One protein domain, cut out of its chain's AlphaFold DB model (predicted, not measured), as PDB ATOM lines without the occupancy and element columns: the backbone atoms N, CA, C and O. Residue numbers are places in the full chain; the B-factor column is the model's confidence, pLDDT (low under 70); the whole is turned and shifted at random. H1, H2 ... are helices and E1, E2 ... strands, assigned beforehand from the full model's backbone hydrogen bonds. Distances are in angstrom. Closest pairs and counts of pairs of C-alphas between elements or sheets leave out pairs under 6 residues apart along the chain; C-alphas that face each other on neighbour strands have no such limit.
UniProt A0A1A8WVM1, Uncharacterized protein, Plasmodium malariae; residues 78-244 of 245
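Overview. This is residues 78 to 244 of the 245 residues of an uncharacterized protein of Plasmodium malariae (UniProt A0A1A8WVM1). Two long helices, H2 and H6, run opposite ways along a rod; they come together along residues 122 to 133 of H2 and part toward one end, where H1 crosses from H6 toward the beginning of H2. At the other end the short helices H3, H4 and H5 gather round the first turns of H6, and the hairpin of E1 and E2 makes the far tip. The printed part has 167 residues, with named elements in the order H1 H2 H3 H4 H5 E1 E2 H6, mostly helix, and the one sheet is the antiparallel pair E1 - E2. The whole is extended, with a radius of gyration of the C-alphas of 26.3 A and spans of 89 by 35 by 27 A.

Arrangement. Going from the first printed residue, look for H1 at residues 81 to 98, H2 at 104 to 138, H3 at 143 to 154, H4 at 158 to 168, H5 at 172 to 175, E1 at 177 to 186, E2 at 192 to 201 and H6 at 202 to 242. H6 is the hub, touching the five other helices. H1 touches it with residues 83 to 90 alone, at a steep tilt of 61 degrees; the closest C-alphas, of Phe 87 and Phe 237, are 6.7 A apart. H2 has a kink of 44 degrees near residue 119 and touches H6 at a shallow tilt of 15 degrees, opposite ways, closest at the C-alphas of Leu 133 and Tyr 212, 6.8 A. H3 touches H2, closest at the C-alphas of Asp 136 and Lys 144, 6.7 A. H4 stands about perpendicular to H6, at 79 degrees, and touches it closest at the C-alphas of His 163 and Val 203, 5.6 A. H5 touches H6, closest at the C-alphas of Phe 175 and Tyr 202, 5.0 A. In the hairpin E1 and E2, find N 181 and O 197 within hydrogen-bond range at 2.9 A, and N 201 and O 177 at 2.8 A; E2 bends by 56 degrees at residue 198. Every O i to N i+4 pair is within hydrogen-bond range in H1, H3 and H4, against 27 of 31 in H2 and 35 of 37 in H6; H5 is too short for such a pair.

Along the chain. Find C-alpha 81 at (115.093, 148.260, 100.569); from there H1 runs 25.8 A to C-alpha 98. H2 covers 46.2 A, E1 26.8 A and E2 24.3 A. H6 runs 58.7 A from C-alpha 202 at (158.357, 140.380, 84.855) to C-alpha 242 at (115.195, 154.809, 121.930).

Size, cuts and confidence. The two C-alphas farthest apart, of Ala 189 and Lys 244, are 92.5 A apart. The printed part has no cut, and each link is tight. Confidence is under 70 in 12 residues, among them 180 to 182 and 198 to 199.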
ATOM      1  N   LYS A  78     110.222 156.513 104.865       75.56
ATOM      2  CA  LYS A  78     110.872 156.239 103.569       75.56
ATOM      3  C   LYS A  78     112.307 155.720 103.782       75.56
ATOM      4  O   LYS A  78     113.264 156.487 103.799       75.56
ATOM      5  N   TYR A  79     112.446 154.414 104.001       75.81
ATOM      6  CA  TYR A  79     113.729 153.700 104.086       75.81
ATOM      7  C   TYR A  79     114.048 152.963 102.785       75.81
ATOM      8  O   TYR A  79     113.134 152.504 102.093       75.81
ATOM      9  N   SER A  80     115.339 152.785 102.486       83.19
ATOM     10  CA  SER A  80     115.754 151.967 101.339       83.19
ATOM     11  C   SER A  80     115.430 150.483 101.555       83.19
ATOM     12  O   SER A  80     115.255 150.023 102.687       83.19
ATOM     13  N   HIS A  81     115.374 149.698 100.475       83.81
ATOM     14  CA  HIS A  81     115.093 148.260 100.569       83.81
ATOM     15  C   HIS A  81     116.120 147.520 101.451       83.81
ATOM     16  O   HIS A  81     115.749 146.690 102.283       83.81
ATOM     17  N   LEU A  82     117.405 147.878 101.339       84.00
ATOM     18  CA  LEU A  82     118.479 147.316 102.165       84.00
ATOM     19  C   LEU A  82     118.338 147.700 103.641       84.00
ATOM     20  O   LEU A  82     118.494 146.845 104.509       84.00
ATOM     21  N   GLU A  83     117.990 148.957 103.935       85.81
ATOM     22  CA  GLU A  83     117.724 149.394 105.309       85.81
ATOM     23  C   GLU A  83     116.556 148.616 105.919       85.81
ATOM     24  O   GLU A  83     116.683 148.107 107.030       85.81
ATOM     25  N   LYS A  84     115.454 148.448 105.175       87.31
ATOM     26  CA  LYS A  84     114.304 147.646 105.619       87.31
ATOM     27  C   LYS A  84     114.707 146.199 105.915       87.31
ATOM     28  O   LYS A  84     114.281 145.650 106.927       87.31
ATOM     29  N   LYS A  85     115.543 145.586 105.067       86.81
ATOM     30  CA  LYS A  85     116.043 144.216 105.272       86.81
ATOM     31  C   LYS A  85     116.881 144.101 106.551       86.81
ATOM     32  O   LYS A  85     116.665 143.172 107.324       86.81
ATOM     33  N   ILE A  86     117.776 145.061 106.796       86.19
ATOM     34  CA  ILE A  86     118.608 145.109 108.010       86.19
ATOM     35  C   ILE A  86     117.744 145.343 109.254       86.19
ATOM     36  O   ILE A  86     117.916 144.655 110.254       86.19
ATOM     37  N   PHE A  87     116.780 146.264 109.208       88.88
ATOM     38  CA  PHE A  87     115.918 146.558 110.359       88.88
ATOM     39  C   PHE A  87     115.005 145.390 110.723       88.88
ATOM     40  O   PHE A  87     114.888 145.078 111.902       88.88
ATOM     41  N   LYS A  88     114.425 144.694 109.736       85.81
ATOM     42  CA  LYS A  88     113.664 143.454 109.981       85.81
ATOM     43  C   LYS A  88     114.523 142.385 110.655       85.81
ATOM     44  O   LYS A  88     114.047 141.639 111.503       85.81
ATOM     45  N   GLU A  89     115.789 142.290 110.265       86.19
ATOM     46  CA  GLU A  89     116.718 141.348 110.873       86.19
ATOM     47  C   GLU A  89     117.085 141.722 112.308       86.19
ATOM     48  O   GLU A  89     117.083 140.837 113.160       86.19
ATOM     49  N   LEU A  90     117.343 143.001 112.583       87.06
ATOM     50  CA  LEU A  90     117.605 143.490 113.937       87.06
ATOM     51  C   LEU A  90     116.392 143.311 114.854       87.06
ATOM     52  O   LEU A  90     116.542 142.813 115.962       87.06
ATOM     53  N   ASP A  91     115.193 143.626 114.367       85.56
ATOM     54  CA  ASP A  91     113.939 143.452 115.105       85.56
ATOM     55  C   ASP A  91     113.675 141.976 115.454       85.56
ATOM     56  O   ASP A  91     113.347 141.639 116.590       85.56
ATOM     57  N   TYR A  92     113.929 141.059 114.513       83.75
ATOM     58  CA  TYR A  92     113.861 139.619 114.777       83.75
ATOM     59  C   TYR A  92     114.872 139.167 115.841       83.75
ATOM     60  O   TYR A  92     114.548 138.348 116.702       83.75
ATOM     61  N   MET A  93     116.098 139.692 115.794       83.50
ATOM     62  CA  MET A  93     117.138 139.375 116.775       83.50
ATOM     63  C   MET A  93     116.774 139.885 118.175       83.50
ATOM     64  O   MET A  93     116.973 139.159 119.152       83.50
ATOM     65  N   ASP A  94     116.203 141.087 118.267       83.25
ATOM     66  CA  ASP A  94     115.685 141.661 119.511       83.25
ATOM     67  C   ASP A  94     114.498 140.842 120.052       83.25
ATOM     68  O   ASP A  94     114.442 140.553 121.249       83.25
ATOM     69  N   PHE A  95     113.587 140.396 119.179       83.12
ATOM     70  CA  PHE A  95     112.473 139.517 119.548       83.12
ATOM     71  C   PHE A  95     112.962 138.195 120.154       83.12
ATOM     72  O   PHE A  95     112.522 137.818 121.241       83.12
ATOM     73  N   LEU A  96     113.906 137.517 119.488       81.06
ATOM     74  CA  LEU A  96     114.480 136.265 119.990       81.06
ATOM     75  C   LEU A  96     115.200 136.451 121.329       81.06
ATOM     76  O   LEU A  96     115.141 135.573 122.185       81.06
ATOM     77  N   LYS A  97     115.876 137.590 121.522       81.50
ATOM     78  CA  LYS A  97     116.570 137.902 122.777       81.50
ATOM     79  C   LYS A  97     115.595 138.176 123.929       81.50
ATOM     80  O   LYS A  97     115.915 137.893 125.078       81.50
ATOM     81  N   ARG A  98     114.419 138.744 123.640       77.75
ATOM     82  CA  ARG A  98     113.414 139.115 124.651       77.75
ATOM     83  C   ARG A  98     112.484 137.964 125.038       77.75
ATOM     84  O   ARG A  98     111.881 138.012 126.108       77.75
ATOM     85  N   SER A  99     112.330 136.947 124.190       75.12
ATOM     86  CA  SER A  99     111.432 135.826 124.476       75.12
ATOM     87  C   SER A  99     111.937 134.994 125.660       75.12
ATOM     88  O   SER A  99     112.971 134.340 125.562       75.12
ATOM     89  N   ARG A 100     111.170 134.970 126.759       67.38
ATOM     90  CA  ARG A 100     111.477 134.198 127.982       67.38
ATOM     91  C   ARG A 100     111.522 132.678 127.737       67.38
ATOM     92  O   ARG A 100     112.105 131.946 128.524       67.38
ATOM     93  N   THR A 101     110.917 132.224 126.639       72.62
ATOM     94  CA  THR A 101     110.775 130.815 126.242       72.62
ATOM     95  C   THR A 101     112.008 130.244 125.534       72.62
ATOM     96  O   THR A 101     112.200 129.031 125.523       72.62
ATOM     97  N   ILE A 102     112.848 131.081 124.914       75.19
ATOM     98  CA  ILE A 102     114.011 130.613 124.149       75.19
ATOM     99  C   ILE A 102     115.230 130.614 125.068       75.19
ATOM    100  O   ILE A 102     115.675 131.663 125.522       75.19
ATOM    101  N   SER A 103     115.795 129.434 125.325       77.81
ATOM    102  CA  SER A 103     117.043 129.339 126.082       77.81
ATOM    103  C   SER A 103     118.212 129.939 125.293       77.81
ATOM    104  O   SER A 103     118.273 129.837 124.063       77.81
ATOM    105  N   ASP A 104     119.188 130.510 126.003       79.38
ATOM    106  CA  ASP A 104     120.385 131.125 125.406       79.38
ATOM    107  C   ASP A 104     121.121 130.169 124.441       79.38
ATOM    108  O   ASP A 104     121.611 130.566 123.381       79.38
ATOM    109  N   LYS A 105     121.106 128.863 124.741       84.75
ATOM    110  CA  LYS A 105     121.683 127.816 123.886       84.75
ATOM    111  C   LYS A 105     120.983 127.709 122.527       84.75
ATOM    112  O   LYS A 105     121.651 127.525 121.507       84.75
ATOM    113  N   VAL A 106     119.654 127.802 122.493       83.38
ATOM    114  CA  VAL A 106     118.868 127.750 121.247       83.38
ATOM    115  C   VAL A 106     119.029 129.055 120.466       83.38
ATOM    116  O   VAL A 106     119.269 129.009 119.259       83.38
ATOM    117  N   TYR A 107     119.005 130.200 121.153       82.75
ATOM    118  CA  TYR A 107     119.285 131.516 120.569       82.75
ATOM    119  C   TYR A 107     120.636 131.538 119.838       82.75
ATOM    120  O   TYR A 107     120.683 131.803 118.634       82.75
ATOM    121  N   LYS A 108     121.724 131.149 120.518       82.44
ATOM    122  CA  LYS A 108     123.070 131.067 119.923       82.44
ATOM    123  C   LYS A 108     123.117 130.162 118.689       82.44
ATOM    124  O   LYS A 108     123.724 130.544 117.691       82.44
ATOM    125  N   LYS A 109     122.437 129.006 118.702       86.12
ATOM    126  CA  LYS A 109     122.352 128.113 117.528       86.12
ATOM    127  C   LYS A 109     121.658 128.773 116.335       86.12
ATOM    128  O   LYS A 109     122.143 128.648 115.213       86.12
ATOM    129  N   ILE A 110     120.547 129.477 116.559       83.56
ATOM    130  CA  ILE A 110     119.797 130.155 115.488       83.56
ATOM    131  C   ILE A 110     120.651 131.263 114.858       83.56
ATOM    132  O   ILE A 110     120.736 131.364 113.632       83.56
ATOM    133  N   ILE A 111     121.333 132.055 115.685       82.19
ATOM    134  CA  ILE A 111     122.226 133.129 115.232       82.19
ATOM    135  C   ILE A 111     123.389 132.562 114.437       82.19
ATOM    136  O   ILE A 111     123.637 133.020 113.323       82.19
ATOM    137  N   LEU A 112     124.077 131.557 114.979       80.62
ATOM    138  CA  LEU A 112     125.216 130.936 114.316       80.62
ATOM    139  C   LEU A 112     124.803 130.351 112.963       80.62
ATOM    140  O   LEU A 112     125.516 130.524 111.983       80.62
ATOM    141  N   LYS A 113     123.615 129.743 112.865       82.06
ATOM    142  CA  LYS A 113     123.097 129.207 111.599       82.06
ATOM    143  C   LYS A 113     122.803 130.311 110.573       82.06
ATOM    144  O   LYS A 113     123.038 130.119 109.383       82.06
ATOM    145  N   LYS A 114     122.326 131.478 111.018       80.44
ATOM    146  CA  LYS A 114     121.964 132.603 110.142       80.44
ATOM    147  C   LYS A 114     123.176 133.426 109.691       80.44
ATOM    148  O   LYS A 114     123.326 133.693 108.500       80.44
ATOM    149  N   TYR A 115     124.037 133.821 110.628       77.44
ATOM    150  CA  TYR A 115     125.250 134.595 110.341       77.44
ATOM    151  C   TYR A 115     126.362 133.720 109.772       77.44
ATOM    152  O   TYR A 115     127.062 134.161 108.866       77.44
ATOM    153  N   GLY A 116     126.475 132.470 110.229       78.81
ATOM    154  CA  GLY A 116     127.419 131.498 109.689       78.81
ATOM    155  C   GLY A 116     127.252 131.340 108.186       78.81
ATOM    156  O   GLY A 116     128.229 131.482 107.472       78.81
ATOM    157  N   LEU A 117     126.022 131.192 107.676       77.56
ATOM    158  CA  LEU A 117     125.788 131.082 106.230       77.56
ATOM    159  C   LEU A 117     126.234 132.334 105.450       77.56
ATOM    160  O   LEU A 117     126.791 132.226 104.361       77.56
ATOM    161  N   ARG A 118     126.006 133.530 106.006       81.69
ATOM    162  CA  ARG A 118     126.342 134.795 105.336       81.69
ATOM    163  C   ARG A 118     127.831 135.102 105.333       81.69
ATOM    164  O   ARG A 118     128.311 135.646 104.347       81.69
ATOM    165  N   TYR A 119     128.538 134.776 106.411       83.25
ATOM    166  CA  TYR A 119     129.987 134.955 106.490       83.25
ATOM    167  C   TYR A 119     130.751 133.790 105.855       83.25
ATOM    168  O   TYR A 119     131.848 134.000 105.348       83.25
ATOM    169  N   ALA A 120     130.160 132.592 105.805       87.12
ATOM    170  CA  ALA A 120     130.761 131.434 105.154       87.12
ATOM    171  C   ALA A 120     130.976 131.666 103.661       87.12
ATOM    172  O   ALA A 120     131.991 131.229 103.143       87.12
ATOM    173  N   LEU A 121     130.076 132.374 102.971       88.12
ATOM    174  CA  LEU A 121     130.223 132.623 101.535       88.12
ATOM    175  C   LEU A 121     131.476 133.459 101.182       88.12
ATOM    176  O   LEU A 121     132.312 132.958 100.430       88.12
ATOM    177  N   PRO A 122     131.669 134.691 101.701       90.31
ATOM    178  CA  PRO A 122     132.879 135.465 101.422       90.31
ATOM    179  C   PRO A 122     134.138 134.779 101.964       90.31
ATOM    180  O   PRO A 122     135.183 134.845 101.321       90.31
ATOM    181  N   LEU A 123     134.037 134.068 103.094       91.38
ATOM    182  CA  LEU A 123     135.142 133.275 103.630       91.38
ATOM    183  C   LEU A 123     135.522 132.115 102.698       91.38
ATOM    184  O   LEU A 123     136.701 131.868 102.473       91.38
ATOM    185  N   LEU A 124     134.545 131.422 102.116       93.50
ATOM    186  CA  LEU A 124     134.785 130.339 101.167       93.50
ATOM    187  C   LEU A 124     135.457 130.873  99.903       93.50
ATOM    188  O   LEU A 124     136.438 130.291  99.454       93.50
ATOM    189  N   ILE A 125     134.995 132.006  99.369       92.62
ATOM    190  CA  ILE A 125     135.632 132.666  98.216       92.62
ATOM    191  C   ILE A 125     137.085 133.029  98.540       92.62
ATOM    192  O   ILE A 125     137.982 132.776  97.738       92.62
ATOM    193  N   PHE A 126     137.331 133.572  99.732       93.38
ATOM    194  CA  PHE A 126     138.673 133.895 100.208       93.38
ATOM    195  C   PHE A 126     139.586 132.661 100.260       93.38
ATOM    196  O   PHE A 126     140.702 132.688  99.744       93.38
ATOM    197  N   VAL A 127     139.098 131.554 100.827       94.81
ATOM    198  CA  VAL A 127     139.841 130.288 100.890       94.81
ATOM    199  C   VAL A 127     140.106 129.736  99.486       94.81
ATOM    200  O   VAL A 127     141.226 129.322  99.199       94.81
ATOM    201  N   MET A 128     139.129 129.791  98.579       93.31
ATOM    202  CA  MET A 128     139.301 129.358  97.187       93.31
ATOM    203  C   MET A 128     140.357 130.188  96.446       93.31
ATOM    204  O   MET A 128     141.155 129.629  95.690       93.31
ATOM    205  N   LEU A 129     140.409 131.504  96.683       92.62
ATOM    206  CA  LEU A 129     141.454 132.379  96.140       92.62
ATOM    207  C   LEU A 129     142.842 132.007  96.676       92.62
ATOM    208  O   LEU A 129     143.787 131.928  95.893       92.62
ATOM    209  N   LEU A 130     142.964 131.721  97.977       92.56
ATOM    210  CA  LEU A 130     144.226 131.274  98.577       92.56
ATOM    211  C   LEU A 130     144.685 129.925  98.019       92.56
ATOM    212  O   LEU A 130     145.845 129.784  97.642       92.56
ATOM    213  N   ILE A 131     143.780 128.949  97.914       92.19
ATOM    214  CA  ILE A 131     144.088 127.638  97.327       92.19
ATOM    215  C   ILE A 131     144.546 127.806  95.875       92.19
ATOM    216  O   ILE A 131     145.540 127.208  95.474       92.19
ATOM    217  N   SER A 132     143.868 128.658  95.099       90.75
ATOM    218  CA  SER A 132     144.233 128.932  93.704       90.75
ATOM    219  C   SER A 132     145.622 129.565  93.590       90.75
ATOM    220  O   SER A 132     146.421 129.140  92.755       90.75
ATOM    221  N   LEU A 133     145.940 130.527  94.466       90.19
ATOM    222  CA  LEU A 133     147.259 131.155  94.544       90.19
ATOM    223  C   LEU A 133     148.353 130.127  94.871       90.19
ATOM    224  O   LEU A 133     149.381 130.081  94.195       90.19
ATOM    225  N   ILE A 134     148.119 129.275  95.875       89.94
ATOM    226  CA  ILE A 134     149.053 128.210  96.267       89.94
ATOM    227  C   ILE A 134     149.238 127.211  95.119       89.94
ATOM    228  O   ILE A 134     150.361 126.797  94.839       89.94
ATOM    229  N   LEU A 135     148.163 126.839  94.424       88.31
ATOM    230  CA  LEU A 135     148.219 125.906  93.300       88.31
ATOM    231  C   LEU A 135     149.013 126.474  92.115       88.31
ATOM    232  O   LEU A 135     149.767 125.744  91.462       88.31
ATOM    233  N   ASP A 136     148.877 127.776  91.854       85.56
ATOM    234  CA  ASP A 136     149.660 128.471  90.833       85.56
ATOM    235  C   ASP A 136     151.146 128.562  91.190       85.56
ATOM    236  O   ASP A 136     151.985 128.422  90.297       85.56
ATOM    237  N   TYR A 137     151.476 128.750  92.470       82.00
ATOM    238  CA  TYR A 137     152.862 128.776  92.939       82.00
ATOM    239  C   TYR A 137     153.509 127.383  92.925       82.00
ATOM    240  O   TYR A 137     154.617 127.214  92.422       82.00
ATOM    241  N   SER A 138     152.805 126.372  93.438       80.56
ATOM    242  CA  SER A 138     153.369 125.039  93.675       80.56
ATOM    243  C   SER A 138     153.385 124.150  92.434       80.56
ATOM    244  O   SER A 138     154.337 123.403  92.227       80.56
ATOM    245  N   CYS A 139     152.334 124.191  91.608       62.84
ATOM    246  CA  CYS A 139     152.106 123.149  90.601       62.84
ATOM    247  C   CYS A 139     151.869 123.702  89.185       62.84
ATOM    248  O   CYS A 139     151.711 122.936  88.237       62.84
ATOM    249  N   SER A 140     151.875 125.031  89.002       69.88
ATOM    250  CA  SER A 140     151.584 125.672  87.706       69.88
ATOM    251  C   SER A 140     150.268 125.176  87.076       69.88
ATOM    252  O   SER A 140     150.162 125.084  85.853       69.88
ATOM    253  N   TYR A 141     149.272 124.801  87.884       70.06
ATOM    254  CA  TYR A 141     147.956 124.330  87.421       70.06
ATOM    255  C   TYR A 141     146.824 125.316  87.735       70.06
ATOM    256  O   TYR A 141     145.661 124.978  87.542       70.06
ATOM    257  N   GLY A 142     147.126 126.521  88.213       79.56
ATOM    258  CA  GLY A 142     146.095 127.493  88.556       79.56
ATOM    259  C   GLY A 142     145.656 128.379  87.387       79.56
ATOM    260  O   GLY A 142     145.977 128.166  86.207       79.56
ATOM    261  N   ILE A 143     144.873 129.394  87.754       85.31
ATOM    262  CA  ILE A 143     144.148 130.294  86.850       85.31
ATOM    263  C   ILE A 143     145.114 131.033  85.920       85.31
ATOM    264  O   ILE A 143     144.804 131.226  84.740       85.31
ATOM    265  N   LYS A 144     146.321 131.371  86.403       86.81
ATOM    266  CA  LYS A 144     147.359 132.027  85.603       86.81
ATOM    267  C   LYS A 144     147.646 131.244  84.328       86.81
ATOM    268  O   LYS A 144     147.661 131.822  83.247       86.81
ATOM    269  N   ARG A 145     147.856 129.926  84.415       84.50
ATOM    270  CA  ARG A 145     148.232 129.119  83.241       84.50
ATOM    271  C   ARG A 145     147.118 129.048  82.208       84.50
ATOM    272  O   ARG A 145     147.405 129.110  81.012       84.50
ATOM    273  N   TRP A 146     145.874 128.908  82.657       87.19
ATOM    274  CA  TRP A 146     144.721 128.926  81.762       87.19
ATOM    275  C   TRP A 146     144.614 130.275  81.043       87.19
ATOM    276  O   TRP A 146     144.593 130.309  79.814       87.19
ATOM    277  N   LEU A 147     144.696 131.379  81.789       88.06
ATOM    278  CA  LEU A 147     144.655 132.729  81.233       88.06
ATOM    279  C   LEU A 147     145.793 132.978  80.230       88.06
ATOM    280  O   LEU A 147     145.569 133.513  79.149       88.06
ATOM    281  N   PHE A 148     147.008 132.518  80.538       86.75
ATOM    282  CA  PHE A 148     148.150 132.588  79.624       86.75
ATOM    283  C   PHE A 148     147.901 131.854  78.300       86.75
ATOM    284  O   PHE A 148     148.284 132.357  77.245       86.75
ATOM    285  N   LYS A 149     147.273 130.669  78.338       87.81
ATOM    286  CA  LYS A 149     146.914 129.930  77.117       87.81
ATOM    287  C   LYS A 149     145.896 130.705  76.284       87.81
ATOM    288  O   LYS A 149     146.091 130.827  75.079       87.81
ATOM    289  N   VAL A 150     144.861 131.250  76.926       90.56
ATOM    290  CA  VAL A 150     143.818 132.045  76.259       90.56
ATOM    291  C   VAL A 150     144.416 133.295  75.614       90.56
ATOM    292  O   VAL A 150     144.190 133.537  74.434       90.56
ATOM    293  N   LEU A 151     145.249 134.052  76.332       89.81
ATOM    294  CA  LEU A 151     145.861 135.256  75.762       89.81
ATOM    295  C   LEU A 151     146.856 134.941  74.645       89.81
ATOM    296  O   LEU A 151     146.947 135.702  73.687       89.81
ATOM    297  N   LYS A 152     147.573 133.815  74.725       88.56
ATOM    298  CA  LYS A 152     148.437 133.365  73.626       88.56
ATOM    299  C   LYS A 152     147.632 133.056  72.362       88.56
ATOM    300  O   LYS A 152     148.130 133.313  71.271       88.56
ATOM    301  N   LEU A 153     146.429 132.499  72.515       91.31
ATOM    302  CA  LEU A 153     145.517 132.242  71.402       91.31
ATOM    303  C   LEU A 153     144.963 133.550  70.821       91.31
ATOM    304  O   LEU A 153     144.885 133.685  69.607       91.31
ATOM    305  N   LEU A 154     144.625 134.512  71.683       90.50
ATOM    306  CA  LEU A 154     144.040 135.792  71.280       90.50
ATOM    307  C   LEU A 154     145.054 136.726  70.599       90.50
ATOM    308  O   LEU A 154     144.723 137.419  69.645       90.50
ATOM    309  N   SER A 155     146.288 136.771  71.105       89.25
ATOM    310  CA  SER A 155     147.343 137.644  70.592       89.25
ATOM    311  C   SER A 155     148.701 136.931  70.624       89.25
ATOM    312  O   SER A 155     149.416 136.943  71.641       89.25
ATOM    313  N   PRO A 156     149.093 136.302  69.504       86.88
ATOM    314  CA  PRO A 156     150.414 135.714  69.359       86.88
ATOM    315  C   PRO A 156     151.487 136.798  69.532       86.88
ATOM    316  O   PRO A 156     151.526 137.780  68.802       86.88
ATOM    317  N   GLY A 157     152.374 136.634  70.515       86.19
ATOM    318  CA  GLY A 157     153.473 137.577  70.766       86.19
ATOM    319  C   GLY A 157     153.219 138.623  71.856       86.19
ATOM    320  O   GLY A 157     154.185 139.252  72.291       86.19
ATOM    321  N   TRP A 158     151.996 138.729  72.397       88.19
ATOM    322  CA  TRP A 158     151.671 139.640  73.507       88.19
ATOM    323  C   TRP A 158     152.661 139.543  74.678       88.19
ATOM    324  O   TRP A 158     153.089 140.562  75.219       88.19
ATOM    325  N   PHE A 159     153.107 138.328  75.016       87.06
ATOM    326  CA  PHE A 159     154.070 138.104  76.097       87.06
ATOM    327  C   PHE A 159     155.368 138.909  75.930       87.06
ATOM    328  O   PHE A 159     155.859 139.477  76.903       87.06
ATOM    329  N   LYS A 160     155.929 138.976  74.713       87.94
ATOM    330  CA  LYS A 160     157.179 139.712  74.455       87.94
ATOM    331  C   LYS A 160     156.963 141.214  74.606       87.94
ATOM    332  O   LYS A 160     157.780 141.882  75.240       87.94
ATOM    333  N   ASN A 161     155.856 141.722  74.070       90.06
ATOM    334  CA  ASN A 161     155.510 143.137  74.155       90.06
ATOM    335  C   ASN A 161     155.288 143.552  75.612       90.06
ATOM    336  O   ASN A 161     155.882 144.530  76.062       90.06
ATOM    337  N   LEU A 162     154.516 142.768  76.370       89.25
ATOM    338  CA  LEU A 162     154.264 143.036  77.782       89.25
ATOM    339  C   LEU A 162     155.539 142.920  78.624       89.25
ATOM    340  O   LEU A 162     155.775 143.755  79.490       89.25
ATOM    341  N   HIS A 163     156.391 141.928  78.355       89.38
ATOM    342  CA  HIS A 163     157.677 141.798  79.037       89.38
ATOM    343  C   HIS A 163     158.560 143.030  78.810       89.38
ATOM    344  O   HIS A 163     159.105 143.570  79.770       89.38
ATOM    345  N   LYS A 164     158.680 143.494  77.557       90.69
ATOM    346  CA  LYS A 164     159.445 144.703  77.219       90.69
ATOM    347  C   LYS A 164     158.869 145.922  77.935       90.69
ATOM    348  O   LYS A 164     159.621 146.634  78.587       90.69
ATOM    349  N   PHE A 165     157.551 146.106  77.862       90.75
ATOM    350  CA  PHE A 165     156.848 147.216  78.499       90.75
ATOM    351  C   PHE A 165     157.063 147.247  80.016       90.75
ATOM    352  O   PHE A 165     157.457 148.278  80.559       90.75
ATOM    353  N   LEU A 166     156.861 146.118  80.705       90.38
ATOM    354  CA  LEU A 166     157.055 146.030  82.155       90.38
ATOM    355  C   LEU A 166     158.510 146.284  82.541       90.38
ATOM    356  O   LEU A 166     158.755 146.989  83.511       90.38
ATOM    357  N   ARG A 167     159.471 145.766  81.770       89.06
ATOM    358  CA  ARG A 167     160.898 145.982  82.028       89.06
ATOM    359  C   ARG A 167     161.308 147.451  81.892       89.06
ATOM    360  O   ARG A 167     162.141 147.904  82.666       89.06
ATOM    361  N   THR A 168     160.760 148.176  80.917       90.88
ATOM    362  CA  THR A 168     161.067 149.604  80.700       90.88
ATOM    363  C   THR A 168     160.256 150.544  81.590       90.88
ATOM    364  O   THR A 168     160.553 151.730  81.658       90.88
ATOM    365  N   SER A 169     159.208 150.041  82.238       89.69
ATOM    366  CA  SER A 169     158.341 150.847  83.094       89.69
ATOM    367  C   SER A 169     159.019 151.197  84.418       89.69
ATOM    368  O   SER A 169     159.820 150.426  84.939       89.69
ATOM    369  N   TYR A 170     158.598 152.305  85.036       87.19
ATOM    370  CA  TYR A 170     159.021 152.685  86.393       87.19
ATOM    371  C   TYR A 170     158.735 151.581  87.429       87.19
ATOM    372  O   TYR A 170     159.523 151.323  88.334       87.19
ATOM    373  N   LEU A 171     157.629 150.850  87.244       84.25
ATOM    374  CA  LEU A 171     157.252 149.712  88.086       84.25
ATOM    375  C   LEU A 171     157.989 148.409  87.736       84.25
ATOM    376  O   LEU A 171     157.724 147.373  88.343       84.25
ATOM    377  N   GLY A 172     158.916 148.425  86.777       85.06
ATOM    378  CA  GLY A 172     159.637 147.230  86.343       85.06
ATOM    379  C   GLY A 172     160.386 146.552  87.483       85.06
ATOM    380  O   GLY A 172     160.332 145.330  87.604       85.06
ATOM    381  N   SER A 173     160.988 147.335  88.384       84.75
ATOM    382  CA  SER A 173     161.653 146.798  89.575       84.75
ATOM    383  C   SER A 173     160.691 146.083  90.528       84.75
ATOM    384  O   SER A 173     161.090 145.111  91.159       84.75
ATOM    385  N   PHE A 174     159.429 146.517  90.619       86.31
ATOM    386  CA  PHE A 174     158.426 145.874  91.478       86.31
ATOM    387  C   PHE A 174     157.998 144.507  90.949       86.31
ATOM    388  O   PHE A 174     157.735 143.593  91.725       86.31
ATOM    389  N   PHE A 175     157.927 144.354  89.625       87.88
ATOM    390  CA  PHE A 175     157.532 143.090  89.000       87.88
ATOM    391  C   PHE A 175     158.715 142.182  88.667       87.88
ATOM    392  O   PHE A 175     158.511 141.048  88.227       87.88
ATOM    393  N   LYS A 176     159.944 142.648  88.892       87.75
ATOM    394  CA  LYS A 176     161.154 141.863  88.691       87.75
ATOM    395  C   LYS A 176     161.174 140.683  89.665       87.75
ATOM    396  O   LYS A 176     161.367 140.854  90.861       87.75
ATOM    397  N   SER A 177     161.014 139.474  89.135       82.75
ATOM    398  CA  SER A 177     161.176 138.230  89.889       82.75
ATOM    399  C   SER A 177     162.158 137.303  89.186       82.75
ATOM    400  O   SER A 177     162.227 137.275  87.957       82.75
ATOM    401  N   MET A 178     162.934 136.545  89.955       75.25
ATOM    402  CA  MET A 178     163.830 135.517  89.427       75.25
ATOM    403  C   MET A 178     163.097 134.180  89.401       75.25
ATOM    404  O   MET A 178     162.801 133.589  90.436       75.25
ATOM    405  N   GLU A 179     162.828 133.685  88.197       70.25
ATOM    406  CA  GLU A 179     162.153 132.412  87.979       70.25
ATOM    407  C   GLU A 179     163.172 131.360  87.531       70.25
ATOM    408  O   GLU A 179     163.982 131.584  86.628       70.25
ATOM    409  N   LYS A 180     163.155 130.193  88.182       68.12
ATOM    410  CA  LYS A 180     164.010 129.059  87.815       68.12
ATOM    411  C   LYS A 180     163.324 128.273  86.704       68.12
ATOM    412  O   LYS A 180     162.429 127.473  86.968       68.12
ATOM    413  N   VAL A 181     163.763 128.468  85.466       68.50
ATOM    414  CA  VAL A 181     163.218 127.766  84.303       68.50
ATOM    415  C   VAL A 181     164.109 126.578  83.957       68.50
ATOM    416  O   VAL A 181     165.334 126.682  83.887       68.50
ATOM    417  N   LYS A 182     163.496 125.415  83.725       68.31
ATOM    418  CA  LYS A 182     164.196 124.256  83.163       68.31
ATOM    419  C   LYS A 182     164.288 124.442  81.652       68.31
ATOM    420  O   LYS A 182     163.268 124.397  80.968       68.31
ATOM    421  N   LYS A 183     165.495 124.650  81.133       71.56
ATOM    422  CA  LYS A 183     165.757 124.696  79.693       71.56
ATOM    423  C   LYS A 183     166.381 123.376  79.260       71.56
ATOM    424  O   LYS A 183     167.297 122.868  79.904       71.56
ATOM    425  N   MET A 184     165.870 122.813  78.172       68.06
ATOM    426  CA  MET A 184     166.457 121.630  77.550       68.06
ATOM    427  C   MET A 184     167.612 122.098  76.664       68.06
ATOM    428  O   MET A 184     167.411 122.917  75.767       68.06
ATOM    429  N   VAL A 185     168.825 121.642  76.962       74.38
ATOM    430  CA  VAL A 185     170.041 121.971  76.210       74.38
ATOM    431  C   VAL A 185     170.585 120.680  75.615       74.38
ATOM    432  O   VAL A 185     170.675 119.657  76.295       74.38
ATOM    433  N   ARG A 186     170.927 120.711  74.328       66.31
ATOM    434  CA  ARG A 186     171.527 119.568  73.639       66.31
ATOM    435  C   ARG A 186     173.006 119.507  74.016       66.31
ATOM    436  O   ARG A 186     173.724 120.482  73.805       66.31
ATOM    437  N   SER A 187     173.448 118.412  74.627       71.94
ATOM    438  CA  SER A 187     174.868 118.233  74.930       71.94
ATOM    439  C   SER A 187     175.655 117.945  73.649       71.94
ATOM    440  O   SER A 187     175.090 117.494  72.649       71.94
ATOM    441  N   LYS A 188     176.978 118.149  73.696       66.81
ATOM    442  CA  LYS A 188     177.896 117.783  72.600       66.81
ATOM    443  C   LYS A 188     177.805 116.298  72.206       66.81
ATOM    444  O   LYS A 188     178.148 115.955  71.087       66.81
ATOM    445  N   ALA A 189     177.292 115.438  73.090       72.88
ATOM    446  CA  ALA A 189     177.077 114.009  72.855       72.88
ATOM    447  C   ALA A 189     175.660 113.672  72.336       72.88
ATOM    448  O   ALA A 189     175.213 112.533  72.451       72.88
ATOM    449  N   GLY A 190     174.891 114.658  71.859       73.69
ATOM    450  CA  GLY A 190     173.540 114.461  71.311       73.69
ATOM    451  C   GLY A 190     172.443 114.185  72.348       73.69
ATOM    452  O   GLY A 190     171.262 114.175  71.997       73.69
ATOM    453  N   LYS A 191     172.794 114.017  73.631       72.06
ATOM    454  CA  LYS A 191     171.840 113.793  74.727       72.06
ATOM    455  C   LYS A 191     171.206 115.111  75.175       72.06
ATOM    456  O   LYS A 191     171.893 116.114  75.372       72.06
ATOM    457  N   ASN A 192     169.893 115.099  75.386       73.94
ATOM    458  CA  ASN A 192     169.177 116.242  75.947       73.94
ATOM    459  C   ASN A 192     169.434 116.317  77.455       73.94
ATOM    460  O   ASN A 192     168.979 115.463  78.211       73.94
ATOM    461  N   VAL A 193     170.146 117.350  77.894       78.06
ATOM    462  CA  VAL A 193     170.389 117.629  79.312       78.06
ATOM    463  C   VAL A 193     169.444 118.741  79.753       78.06
ATOM    464  O   VAL A 193     169.271 119.747  79.063       78.06
ATOM    465  N   THR A 194     168.803 118.568  80.908       73.12
ATOM    466  CA  THR A 194     167.974 119.626  81.495       73.12
ATOM    467  C   THR A 194     168.841 120.508  82.383       73.12
ATOM    468  O   THR A 194     169.365 120.064  83.400       73.12
ATOM    469  N   VAL A 195     169.002 121.772  81.995       74.25
ATOM    470  CA  VAL A 195     169.742 122.767  82.777       74.25
ATOM    471  C   VAL A 195     168.731 123.704  83.431       74.25
ATOM    472  O   VAL A 195     167.801 124.190  82.781       74.25
ATOM    473  N   LYS A 196     168.882 123.953  84.734       73.69
ATOM    474  CA  LYS A 196     168.104 124.981  85.437       73.69
ATOM    475  C   LYS A 196     168.775 126.329  85.197       73.69
ATOM    476  O   LYS A 196     169.890 126.540  85.656       73.69
ATOM    477  N   ILE A 197     168.094 127.222  84.491       71.81
ATOM    478  CA  ILE A 197     168.550 128.591  84.244       71.81
ATOM    479  C   ILE A 197     167.679 129.527  85.077       71.81
ATOM    480  O   ILE A 197     166.470 129.328  85.193       71.81
ATOM    481  N   ILE A 198     168.296 130.540  85.674       68.19
ATOM    482  CA  ILE A 198     167.575 131.608  86.360       68.19
ATOM    483  C   ILE A 198     167.265 132.677  85.315       68.19
ATOM    484  O   ILE A 198     168.178 133.238  84.715       68.19
ATOM    485  N   THR A 199     165.985 132.931  85.065       68.00
ATOM    486  CA  THR A 199     165.530 133.960  84.125       68.00
ATOM    487  C   THR A 199     164.716 135.015  84.851       68.00
ATOM    488  O   THR A 199     163.915 134.691  85.728       68.00
ATOM    489  N   GLU A 200     164.884 136.277  84.463       73.56
ATOM    490  CA  GLU A 200     164.042 137.361  84.961       73.56
ATOM    491  C   GLU A 200     162.630 137.248  84.373       73.56
ATOM    492  O   GLU A 200     162.434 137.222  83.154       73.56
ATOM    493  N   SER A 201     161.633 137.196  85.247       79.81
ATOM    494  CA  SER A 201     160.227 137.036  84.908       79.81
ATOM    495  C   SER A 201     159.435 138.230  85.434       79.81
ATOM    496  O   SER A 201     159.084 138.299  86.609       79.81
ATOM    497  N   TYR A 202     159.168 139.193  84.549       86.38
ATOM    498  CA  TYR A 202     158.357 140.380  84.855       86.38
ATOM    499  C   TYR A 202     156.862 140.090  84.678       86.38
ATOM    500  O   TYR A 202     156.032 140.411  85.525       86.38
ATOM    501  N   VAL A 203     156.518 139.414  83.577       87.75
ATOM    502  CA  VAL A 203     155.125 139.132  83.211       87.75
ATOM    503  C   VAL A 203     154.472 138.162  84.197       87.75
ATOM    504  O   VAL A 203     153.324 138.368  84.570       87.75
ATOM    505  N   SER A 204     155.179 137.121  84.654       84.94
ATOM    506  CA  SER A 204     154.613 136.138  85.594       84.94
ATOM    507  C   SER A 204     154.192 136.807  86.908       84.94
ATOM    508  O   SER A 204     153.051 136.639  87.337       84.94
ATOM    509  N   SER A 205     155.069 137.634  87.488       88.12
ATOM    510  CA  SER A 205     154.804 138.399  88.714       88.12
ATOM    511  C   SER A 205     153.651 139.379  88.541       88.12
ATOM    512  O   SER A 205     152.755 139.435  89.381       88.12
ATOM    513  N   PHE A 206     153.639 140.110  87.424       90.25
ATOM    514  CA  PHE A 206     152.565 141.042  87.096       90.25
ATOM    515  C   PHE A 206     151.203 140.344  87.017       90.25
ATOM    516  O   PHE A 206     150.227 140.823  87.586       90.25
ATOM    517  N   MET A 207     151.133 139.177  86.374       88.81
ATOM    518  CA  MET A 207     149.878 138.434  86.245       88.81
ATOM    519  C   MET A 207     149.400 137.875  87.591       88.81
ATOM    520  O   MET A 207     148.205 137.908  87.866       88.81
ATOM    521  N   ILE A 208     150.308 137.411  88.459       88.88
ATOM    522  CA  ILE A 208     149.951 136.985  89.826       88.88
ATOM    523  C   ILE A 208     149.377 138.164  90.615       88.88
ATOM    524  O   ILE A 208     148.342 138.022  91.264       88.88
ATOM    525  N   PHE A 209     150.017 139.331  90.531       90.50
ATOM    526  CA  PHE A 209     149.533 140.543  91.181       90.50
ATOM    527  C   PHE A 209     148.134 140.933  90.681       90.50
ATOM    528  O   PHE A 209     147.216 141.129  91.478       90.50
ATOM    529  N   LEU A 210     147.949 140.976  89.361       91.06
ATOM    530  CA  LEU A 210     146.695 141.387  88.737       91.06
ATOM    531  C   LEU A 210     145.539 140.420  89.027       91.06
ATOM    532  O   LEU A 210     144.415 140.863  89.227       91.06
ATOM    533  N   ILE A 211     145.799 139.111  89.068       91.19
ATOM    534  CA  ILE A 211     144.759 138.110  89.335       91.19
ATOM    535  C   ILE A 211     144.451 138.032  90.829       91.19
ATOM    536  O   ILE A 211     143.291 138.090  91.221       91.19
ATOM    537  N   TYR A 212     145.474 137.875  91.671       92.00
ATOM    538  CA  TYR A 212     145.276 137.498  93.070       92.00
ATOM    539  C   TYR A 212     145.311 138.688  94.012       92.00
ATOM    540  O   TYR A 212     144.385 138.858  94.800       92.00
ATOM    541  N   VAL A 213     146.348 139.524  93.932       92.06
ATOM    542  CA  VAL A 213     146.501 140.658  94.859       92.06
ATOM    543  C   VAL A 213     145.362 141.648  94.656       92.06
ATOM    544  O   VAL A 213     144.723 142.057  95.624       92.06
ATOM    545  N   LEU A 214     145.031 141.962  93.402       93.94
ATOM    546  CA  LEU A 214     143.910 142.844  93.098       93.94
ATOM    547  C   LEU A 214     142.567 142.247  93.547       93.94
ATOM    548  O   LEU A 214     141.774 142.947  94.178       93.94
ATOM    549  N   ALA A 215     142.324 140.954  93.299       94.06
ATOM    550  CA  ALA A 215     141.111 140.286  93.774       94.06
ATOM    551  C   ALA A 215     141.005 140.303  95.305       94.06
ATOM    552  O   ALA A 215     139.925 140.531  95.845       94.06
ATOM    553  N   PHE A 216     142.123 140.127  96.009       93.25
ATOM    554  CA  PHE A 216     142.177 140.183  97.467       93.25
ATOM    555  C   PHE A 216     141.869 141.584  98.000       93.25
ATOM    556  O   PHE A 216     141.103 141.724  98.951       93.25
ATOM    557  N   ILE A 217     142.404 142.630  97.361       94.81
ATOM    558  CA  ILE A 217     142.107 144.026  97.711       94.81
ATOM    559  C   ILE A 217     140.619 144.324  97.492       94.81
ATOM    560  O   ILE A 217     139.969 144.883  98.377       94.81
ATOM    561  N   ILE A 218     140.048 143.922  96.355       95.44
ATOM    562  CA  ILE A 218     138.621 144.126  96.059       95.44
ATOM    563  C   ILE A 218     137.749 143.364  97.067       95.44
ATOM    564  O   ILE A 218     136.798 143.916  97.622       95.44
ATOM    565  N   LEU A 219     138.082 142.109  97.370       94.19
ATOM    566  CA  LEU A 219     137.331 141.314  98.338       94.19
ATOM    567  C   LEU A 219     137.434 141.907  99.754       94.19
ATOM    568  O   LEU A 219     136.429 142.045 100.446       94.19
ATOM    569  N   GLY A 220     138.628 142.319 100.177       93.62
ATOM    570  CA  GLY A 220     138.844 142.931 101.486       93.62
ATOM    571  C   GLY A 220     138.098 144.255 101.632       93.62
ATOM    572  O   GLY A 220     137.343 144.447 102.586       93.62
ATOM    573  N   THR A 221     138.244 145.153 100.656       94.75
ATOM    574  CA  THR A 221     137.565 146.459 100.660       94.75
ATOM    575  C   THR A 221     136.044 146.315 100.648       94.75
ATOM    576  O   THR A 221     135.367 147.000 101.415       94.75
ATOM    577  N   THR A 222     135.490 145.391  99.857       93.94
ATOM    578  CA  THR A 222     134.037 145.141  99.827       93.94
ATOM    579  C   THR A 222     133.513 144.608 101.162       93.94
ATOM    580  O   THR A 222     132.480 145.088 101.637       93.94
ATOM    581  N   VAL A 223     134.229 143.685 101.814       92.50
ATOM    582  CA  VAL A 223     133.863 143.173 103.146       92.50
ATOM    583  C   VAL A 223     133.919 144.284 104.197       92.50
ATOM    584  O   VAL A 223     132.962 144.453 104.954       92.50
ATOM    585  N   ILE A 224     134.988 145.087 104.217       93.19
ATOM    586  CA  ILE A 224     135.134 146.212 105.155       93.19
ATOM    587  C   ILE A 224     133.995 147.220 104.964       93.19
ATOM    588  O   ILE A 224     133.337 147.605 105.935       93.19
ATOM    589  N   LEU A 225     133.700 147.603 103.717       94.44
ATOM    590  CA  LEU A 225     132.623 148.540 103.402       94.44
ATOM    591  C   LEU A 225     131.254 147.989 103.829       94.44
ATOM    592  O   LEU A 225     130.442 148.722 104.397       94.44
ATOM    593  N   ALA A 226     131.006 146.694 103.608       90.88
ATOM    594  CA  ALA A 226     129.774 146.031 104.026       90.88
ATOM    595  C   ALA A 226     129.608 146.039 105.555       90.88
ATOM    596  O   ALA A 226     128.522 146.354 106.049       90.88
ATOM    597  N   ILE A 227     130.680 145.762 106.307       90.88
ATOM    598  CA  ILE A 227     130.681 145.801 107.778       90.88
ATOM    599  C   ILE A 227     130.437 147.228 108.280       90.88
ATOM    600  O   ILE A 227     129.559 147.445 109.119       90.88
ATOM    601  N   MET A 228     131.155 148.218 107.741       93.69
ATOM    602  CA  MET A 228     130.972 149.628 108.102       93.69
ATOM    603  C   MET A 228     129.546 150.105 107.819       93.69
ATOM    604  O   MET A 228     128.922 150.765 108.658       93.69
ATOM    605  N   TYR A 229     129.008 149.751 106.649       91.94
ATOM    606  CA  TYR A 229     127.634 150.061 106.279       91.94
ATOM    607  C   TYR A 229     126.649 149.438 107.267       91.94
ATOM    608  O   TYR A 229     125.789 150.147 107.798       91.94
ATOM    609  N   TYR A 230     126.801 148.143 107.557       89.88
ATOM    610  CA  TYR A 230     125.954 147.429 108.507       89.88
ATOM    611  C   TYR A 230     125.972 148.110 109.879       89.88
ATOM    612  O   TYR A 230     124.917 148.496 110.384       89.88
ATOM    613  N   HIS A 231     127.157 148.375 110.434       89.81
ATOM    614  CA  HIS A 231     127.311 149.019 111.738       89.81
ATOM    615  C   HIS A 231     126.655 150.410 111.790       89.81
ATOM    616  O   HIS A 231     125.908 150.729 112.721       89.81
ATOM    617  N   LYS A 232     126.838 151.233 110.746       90.50
ATOM    618  CA  LYS A 232     126.177 152.545 110.633       90.50
ATOM    619  C   LYS A 232     124.649 152.419 110.667       90.50
ATOM    620  O   LYS A 232     123.976 153.270 111.256       90.50
ATOM    621  N   LYS A 233     124.083 151.373 110.051       89.06
ATOM    622  CA  LYS A 233     122.632 151.120 110.069       89.06
ATOM    623  C   LYS A 233     122.141 150.584 111.409       89.06
ATOM    624  O   LYS A 233     121.081 151.027 111.844       89.06
ATOM    625  N   VAL A 234     122.911 149.742 112.097       88.06
ATOM    626  CA  VAL A 234     122.594 149.298 113.468       88.06
ATOM    627  C   VAL A 234     122.479 150.500 114.408       88.06
ATOM    628  O   VAL A 234     121.449 150.679 115.053       88.06
ATOM    629  N   LYS A 235     123.456 151.416 114.388       88.50
ATOM    630  CA  LYS A 235     123.404 152.642 115.207       88.50
ATOM    631  C   LYS A 235     122.185 153.518 114.880       88.50
ATOM    632  O   LYS A 235     121.598 154.137 115.766       88.50
ATOM    633  N   LYS A 236     121.778 153.586 113.605       87.50
ATOM    634  CA  LYS A 236     120.551 154.292 113.183       87.50
ATOM    635  C   LYS A 236     119.293 153.612 113.737       87.50
ATOM    636  O   LYS A 236     118.402 154.316 114.206       87.50
ATOM    637  N   PHE A 237     119.228 152.282 113.699       86.62
ATOM    638  CA  PHE A 237     118.123 151.496 114.254       86.62
ATOM    639  C   PHE A 237     117.961 151.732 115.759       86.62
ATOM    640  O   PHE A 237     116.865 152.062 116.208       86.62
ATOM    641  N   GLU A 238     119.053 151.670 116.525       86.12
ATOM    642  CA  GLU A 238     119.016 151.908 117.971       86.12
ATOM    643  C   GLU A 238     118.494 153.306 118.314       86.12
ATOM    644  O   GLU A 238     117.615 153.441 119.162       86.12
ATOM    645  N   LYS A 239     118.949 154.345 117.599       86.31
ATOM    646  CA  LYS A 239     118.437 155.715 117.777       86.31
ATOM    647  C   LYS A 239     116.927 155.818 117.536       86.31
ATOM    648  O   LYS A 239     116.238 156.522 118.268       86.31
ATOM    649  N   ILE A 240     116.404 155.133 116.513       83.81
ATOM    650  CA  ILE A 240     114.959 155.116 116.219       83.81
ATOM    651  C   ILE A 240     114.190 154.404 117.336       83.81
ATOM    652  O   ILE A 240     113.098 154.845 117.691       83.81
ATOM    653  N   ARG A 241     114.759 153.329 117.891       79.62
ATOM    654  CA  ARG A 241     114.169 152.552 118.983       79.62
ATOM    655  C   ARG A 241     114.080 153.363 120.279       79.62
ATOM    656  O   ARG A 241     113.019 153.396 120.885       79.62
ATOM    657  N   PHE A 242     115.163 154.033 120.683       77.06
ATOM    658  CA  PHE A 242     115.195 154.809 121.930       77.06
ATOM    659  C   PHE A 242     114.344 156.075 121.879       77.06
ATOM    660  O   PHE A 242     113.757 156.430 122.885       77.06
ATOM    661  N   ARG A 243     114.198 156.715 120.712       73.44
ATOM    662  CA  ARG A 243     113.336 157.900 120.561       73.44
ATOM    663  C   ARG A 243     111.835 157.604 120.733       73.44
ATOM    664  O   ARG A 243     111.039 158.532 120.766       73.44
ATOM    665  N   LYS A 244     111.435 156.330 120.745       59.56
ATOM    666  CA  LYS A 244     110.036 155.900 120.899       59.56
ATOM    667  C   LYS A 244     109.694 155.402 122.310       59.56
ATOM    668  O   LYS A 244     108.547 155.021 122.520       59.56
TER     669      LYS A 244